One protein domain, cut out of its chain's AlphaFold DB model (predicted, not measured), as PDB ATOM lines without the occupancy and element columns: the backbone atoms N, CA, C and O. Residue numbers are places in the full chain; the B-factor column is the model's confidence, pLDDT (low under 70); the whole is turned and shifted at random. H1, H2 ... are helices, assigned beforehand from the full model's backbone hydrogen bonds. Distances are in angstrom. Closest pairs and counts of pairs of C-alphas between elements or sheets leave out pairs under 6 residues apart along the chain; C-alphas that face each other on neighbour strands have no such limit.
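AT A GLANCE: This is residues 17 to 63 of the 67 residues of the protein "Unannotated protein" of freshwater metagenome (UniProt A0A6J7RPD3). A short helix, H1, folds back through a tight turn onto the first part of a much longer helix, H2, making a lopsided helical hairpin. The rest of H2, residues 40 to 61, sticks out as a single long arm. The printed part has 47 residues with two named helices, H1 then H2, and no named strand; its class is all helix. It is an extended rod, with a radius of gyration of the C-alphas of 16.7 A and spans of 54 by 13 by 7 A.

HOW THE PARTS SIT: H1, residues 17 to 26, and H2, residues 29 to 61, form a helical hairpin. They run opposite ways at a shallow tilt of 7 degrees. H2 touches H1 with residues 29 to 39 alone; the closest C-alphas, those of Gly 23 and Ile 32, are 5.1 A apart. In H1 every O i to N i+4 pair is within hydrogen-bond range; in H2, 28 of 29 are.

IN THESE COORDINATES: H1 begins at C-alpha 17 (127.157, 127.767, 105.048) and measures 14.3 A from first to last C-alpha. H2 measures 47.2 A, from C-alpha 29 (131.986, 126.770, 91.105) to C-alpha 61 (140.977, 122.140, 137.163).

THE WHOLE: The C-alphas farthest apart, those of Gly 27 and Gly 63, are 53.7 A apart. The printed part has no cut. Residues 40 to 63 stand free. Residues 55 to 63 have pLDDT under 70.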
ATOM      1  N   GLY A  17     128.069 128.734 105.706       84.00
ATOM      2  CA  GLY A  17     127.157 127.767 105.048       84.00
ATOM      3  C   GLY A  17     126.200 128.450 104.066       84.00
ATOM      4  O   GLY A  17     125.925 127.902 102.996       84.00
ATOM      5  N   GLN A  18     125.851 129.615 104.354       84.06
ATOM      6  CA  GLN A  18     125.001 130.412 103.438       84.06
ATOM      7  C   GLN A  18     125.777 130.848 102.188       84.06
ATOM      8  O   GLN A  18     125.201 130.908 101.100       84.06
ATOM      9  N   LEU A  19     127.090 131.132 102.381       86.94
ATOM     10  CA  LEU A  19     127.939 131.472 101.218       86.94
ATOM     11  C   LEU A  19     128.075 130.278 100.268       86.94
ATOM     12  O   LEU A  19     128.068 130.461  99.049       86.94
ATOM     13  N   LEU A  20     128.066 129.112 100.777       89.19
ATOM     14  CA  LEU A  20     128.122 127.907  99.921       89.19
ATOM     15  C   LEU A  20     126.789 127.687  99.198       89.19
ATOM     16  O   LEU A  20     126.784 127.362  98.009       89.19
ATOM     17  N   GLU A  21     125.718 127.946  99.977       88.00
ATOM     18  CA  GLU A  21     124.395 127.806  99.345       88.00
ATOM     19  C   GLU A  21     124.174 128.858  98.250       88.00
ATOM     20  O   GLU A  21     123.624 128.536  97.195       88.00
ATOM     21  N   VAL A  22     124.732 130.050  98.501       88.25
ATOM     22  CA  VAL A  22     124.622 131.108  97.473       88.25
ATOM     23  C   VAL A  22     125.448 130.696  96.243       88.25
ATOM     24  O   VAL A  22     124.992 130.875  95.112       88.25
ATOM     25  N   GLY A  23     126.579 130.192  96.441       88.12
ATOM     26  CA  GLY A  23     127.405 129.704  95.312       88.12
ATOM     27  C   GLY A  23     126.722 128.562  94.559       88.12
ATOM     28  O   GLY A  23     126.762 128.530  93.327       88.12
ATOM     29  N   ARG A  24     126.029 127.766  95.323       89.31
ATOM     30  CA  ARG A  24     125.318 126.652  94.660       89.31
ATOM     31  C   ARG A  24     124.125 127.162  93.850       89.31
ATOM     32  O   ARG A  24     123.870 126.656  92.755       89.31
ATOM     33  N   THR A  25     123.429 128.121  94.442       91.56
ATOM     34  CA  THR A  25     122.246 128.657  93.742       91.56
ATOM     35  C   THR A  25     122.669 129.400  92.468       91.56
ATOM     36  O   THR A  25     121.969 129.325  91.457       91.56
ATOM     37  N   LEU A  26     123.826 130.034  92.495       91.75
ATOM     38  CA  LEU A  26     124.296 130.835  91.344       91.75
ATOM     39  C   LEU A  26     125.111 129.955  90.395       91.75
ATOM     40  O   LEU A  26     125.354 130.347  89.250       91.75
ATOM     41  N   GLY A  27     125.241 128.660  90.777       91.81
ATOM     42  CA  GLY A  27     126.045 127.742  89.942       91.81
ATOM     43  C   GLY A  27     127.487 128.223  89.764       91.81
ATOM     44  O   GLY A  27     128.096 127.946  88.729       91.81
ATOM     45  N   ASP A  28     128.044 129.005  90.662       93.06
ATOM     46  CA  ASP A  28     129.417 129.541  90.589       93.06
ATOM     47  C   ASP A  28     130.372 128.601  91.347       93.06
ATOM     48  O   ASP A  28     130.403 128.580  92.579       93.06
ATOM     49  N   MET A  29     131.132 127.824  90.504       90.88
ATOM     50  CA  MET A  29     131.986 126.770  91.105       90.88
ATOM     51  C   MET A  29     133.157 127.405  91.868       90.88
ATOM     52  O   MET A  29     133.629 126.833  92.852       90.88
ATOM     53  N   SER A  30     133.489 128.579  91.468       93.62
ATOM     54  CA  SER A  30     134.557 129.307  92.187       93.62
ATOM     55  C   SER A  30     134.118 129.683  93.609       93.62
ATOM     56  O   SER A  30     134.890 129.505  94.554       93.62
ATOM     57  N   LEU A  31     132.973 130.200  93.729       91.38
ATOM     58  CA  LEU A  31     132.456 130.599  95.058       91.38
ATOM     59  C   LEU A  31     132.234 129.373  95.955       91.38
ATOM     60  O   LEU A  31     132.470 129.450  97.162       91.38
ATOM     61  N   ILE A  32     131.918 128.404  95.373       93.19
ATOM     62  CA  ILE A  32     131.693 127.174  96.162       93.19
ATOM     63  C   ILE A  32     133.031 126.680  96.727       93.19
ATOM     64  O   ILE A  32     133.116 126.373  97.919       93.19
ATOM     65  N   VAL A  33     133.979 126.621  95.897       94.62
ATOM     66  CA  VAL A  33     135.289 126.111  96.355       94.62
ATOM     67  C   VAL A  33     135.886 127.072  97.393       94.62
ATOM     68  O   VAL A  33     136.464 126.619  98.385       94.62
ATOM     69  N   MET A  34     135.743 128.303  97.199       94.12
ATOM     70  CA  MET A  34     136.236 129.285  98.187       94.12
ATOM     71  C   MET A  34     135.510 129.141  99.528       94.12
ATOM     72  O   MET A  34     136.142 129.261 100.580       94.12
ATOM     73  N   SER A  35     134.235 128.959  99.368       92.00
ATOM     74  CA  SER A  35     133.460 128.815 100.626       92.00
ATOM     75  C   SER A  35     133.882 127.548 101.382       92.00
ATOM     76  O   SER A  35     134.039 127.590 102.604       92.00
ATOM     77  N   ILE A  36     134.173 126.519 100.674       92.38
ATOM     78  CA  ILE A  36     134.612 125.280 101.349       92.38
ATOM     79  C   ILE A  36     135.987 125.521 101.990       92.38
ATOM     80  O   ILE A  36     136.214 125.101 103.127       92.38
ATOM     81  N   PHE A  37     136.798 126.129 101.274       94.44
ATOM     82  CA  PHE A  37     138.121 126.448 101.841       94.44
ATOM     83  C   PHE A  37     137.990 127.290 103.114       94.44
ATOM     84  O   PHE A  37     138.677 127.017 104.101       94.44
ATOM     85  N   LEU A  38     137.181 128.236 103.150       91.75
ATOM     86  CA  LEU A  38     136.979 129.100 104.330       91.75
ATOM     87  C   LEU A  38     136.420 128.297 105.510       91.75
ATOM     88  O   LEU A  38     136.847 128.505 106.648       91.75
ATOM     89  N   ILE A  39     135.539 127.401 105.146       91.25
ATOM     90  CA  ILE A  39     134.969 126.581 106.243       91.25
ATOM     91  C   ILE A  39     136.072 125.695 106.831       91.25
ATOM     92  O   ILE A  39     136.155 125.554 108.053       91.25
ATOM     93  N   LEU A  40     136.852 125.154 105.989       93.69
ATOM     94  CA  LEU A  40     137.946 124.298 106.480       93.69
ATOM     95  C   LEU A  40     138.930 125.095 107.343       93.69
ATOM     96  O   LEU A  40     139.307 124.630 108.422       93.69
ATOM     97  N   ILE A  41     139.253 126.206 106.954       93.12
ATOM     98  CA  ILE A  41     140.214 127.022 107.731       93.12
ATOM     99  C   ILE A  41     139.578 127.443 109.064       93.12
ATOM    100  O   ILE A  41     140.233 127.362 110.105       93.12
ATOM    101  N   THR A  42     138.393 127.842 108.931       91.12
ATOM    102  CA  THR A  42     137.730 128.293 110.171       91.12
ATOM    103  C   THR A  42     137.592 127.113 111.146       91.12
ATOM    104  O   THR A  42     137.777 127.291 112.352       91.12
ATOM    105  N   GLY A  43     137.262 125.937 110.622       87.75
ATOM    106  CA  GLY A  43     137.162 124.754 111.499       87.75
ATOM    107  C   GLY A  43     138.481 124.473 112.228       87.75
ATOM    108  O   GLY A  43     138.468 124.199 113.430       87.75
ATOM    109  N   ILE A  44     139.521 124.617 111.494       88.56
ATOM    110  CA  ILE A  44     140.832 124.335 112.126       88.56
ATOM    111  C   ILE A  44     141.167 125.435 113.144       88.56
ATOM    112  O   ILE A  44     141.707 125.138 114.212       88.56
ATOM    113  N   CYS A  45     140.903 126.638 112.801       89.25
ATOM    114  CA  CYS A  45     141.146 127.774 113.707       89.25
ATOM    115  C   CYS A  45     140.352 127.630 115.009       89.25
ATOM    116  O   CYS A  45     140.903 127.855 116.087       89.25
ATOM    117  N   VAL A  46     139.160 127.245 114.798       86.94
ATOM    118  CA  VAL A  46     138.335 127.174 116.020       86.94
ATOM    119  C   VAL A  46     138.814 125.990 116.878       86.94
ATOM    120  O   VAL A  46     138.857 126.100 118.105       86.94
ATOM    121  N   GLU A  47     139.083 124.949 116.261       83.44
ATOM    122  CA  GLU A  47     139.573 123.784 117.020       83.44
ATOM    123  C   GLU A  47     140.894 124.104 117.744       83.44
ATOM    124  O   GLU A  47     141.060 123.734 118.907       83.44
ATOM    125  N   ARG A  48     141.739 124.696 117.078       84.75
ATOM    126  CA  ARG A  48     143.032 124.970 117.745       84.75
ATOM    127  C   ARG A  48     142.904 126.106 118.764       84.75
ATOM    128  O   ARG A  48     143.529 126.048 119.824       84.75
ATOM    129  N   LEU A  49     142.180 127.074 118.490       83.19
ATOM    130  CA  LEU A  49     142.113 128.250 119.385       83.19
ATOM    131  C   LEU A  49     141.193 127.977 120.581       83.19
ATOM    132  O   LEU A  49     141.511 128.384 121.701       83.19
ATOM    133  N   PHE A  50     140.187 127.228 120.355       80.56
ATOM    134  CA  PHE A  50     139.229 127.108 121.483       80.56
ATOM    135  C   PHE A  50     139.496 125.802 122.239       80.56
ATOM    136  O   PHE A  50     139.417 125.782 123.470       80.56
ATOM    137  N   PHE A  51     139.751 124.768 121.524       73.56
ATOM    138  CA  PHE A  51     139.920 123.464 122.199       73.56
ATOM    139  C   PHE A  51     141.303 123.365 122.855       73.56
ATOM    140  O   PHE A  51     141.459 122.659 123.854       73.56
ATOM    141  N   ALA A  52     142.332 124.127 122.391       75.38
ATOM    142  CA  ALA A  52     143.677 124.111 123.013       75.38
ATOM    143  C   ALA A  52     143.660 124.770 124.397       75.38
ATOM    144  O   ALA A  52     144.211 124.208 125.346       75.38
ATOM    145  N   PRO A  53     143.070 125.856 124.509       71.44
ATOM    146  CA  PRO A  53     143.061 126.487 125.841       71.44
ATOM    147  C   PRO A  53     142.099 125.768 126.801       71.44
ATOM    148  O   PRO A  53     142.370 125.714 128.003       71.44
ATOM    149  N   ILE A  54     141.067 125.234 126.229       75.31
ATOM    150  CA  ILE A  54     140.086 124.524 127.082       75.31
ATOM    151  C   ILE A  54     140.718 123.236 127.628       75.31
ATOM    152  O   ILE A  54     140.438 122.849 128.765       75.31
ATOM    153  N   ARG A  55     141.466 122.642 126.890       65.75
ATOM    154  CA  ARG A  55     142.145 121.412 127.360       65.75
ATOM    155  C   ARG A  55     143.156 121.736 128.464       65.75
ATOM    156  O   ARG A  55     143.309 120.950 129.402       65.75
ATOM    157  N   ARG A  56     143.763 122.874 128.305       66.31
ATOM    158  CA  ARG A  56     144.719 123.285 129.358       66.31
ATOM    159  C   ARG A  56     143.992 123.686 130.645       66.31
ATOM    160  O   ARG A  56     144.478 123.392 131.739       66.31
ATOM    161  N   ARG A  57     142.762 124.301 130.517       69.56
ATOM    162  CA  ARG A  57     142.018 124.709 131.730       69.56
ATOM    163  C   ARG A  57     141.368 123.490 132.396       69.56
ATOM    164  O   ARG A  57     141.311 123.424 133.626       69.56
ATOM    165  N   VAL A  58     141.040 122.561 131.602       69.81
ATOM    166  CA  VAL A  58     140.378 121.365 132.168       69.81
ATOM    167  C   VAL A  58     141.439 120.497 132.859       69.81
ATOM    168  O   VAL A  58     141.162 119.912 133.909       69.81
ATOM    169  N   PHE A  59     142.667 120.449 132.348       59.16
ATOM    170  CA  PHE A  59     143.754 119.685 132.988       59.16
ATOM    171  C   PHE A  59     144.233 120.367 134.272       59.16
ATOM    172  O   PHE A  59     144.612 119.680 135.223       59.16
ATOM    173  N   ARG A  60     144.102 121.716 134.364       61.91
ATOM    174  CA  ARG A  60     144.461 122.428 135.613       61.91
ATOM    175  C   ARG A  60     143.350 122.302 136.659       61.91
ATOM    176  O   ARG A  60     143.642 122.214 137.854       61.91
ATOM    177  N   ALA A  61     142.128 122.172 136.234       63.78
ATOM    178  CA  ALA A  61     140.977 122.140 137.163       63.78
ATOM    179  C   ALA A  61     140.795 120.731 137.740       63.78
ATOM    180  O   ALA A  61     140.356 120.589 138.883       63.78
ATOM    181  N   ARG A  62     141.372 119.727 137.047       68.38
ATOM    182  CA  ARG A  62     141.167 118.361 137.586       68.38
ATOM    183  C   ARG A  62     142.456 117.867 138.242       68.38
ATOM    184  O   ARG A  62     142.465 116.793 138.846       68.38
ATOM    185  N   GLY A  63     143.487 118.798 138.590       66.31
ATOM    186  CA  GLY A  63     144.619 118.437 139.477       66.31
ATOM    187  C   GLY A  63     145.511 117.359 138.859       66.31
ATOM    188  O   GLY A  63     146.263 116.705 139.585       66.31
TER     189      GLY A  63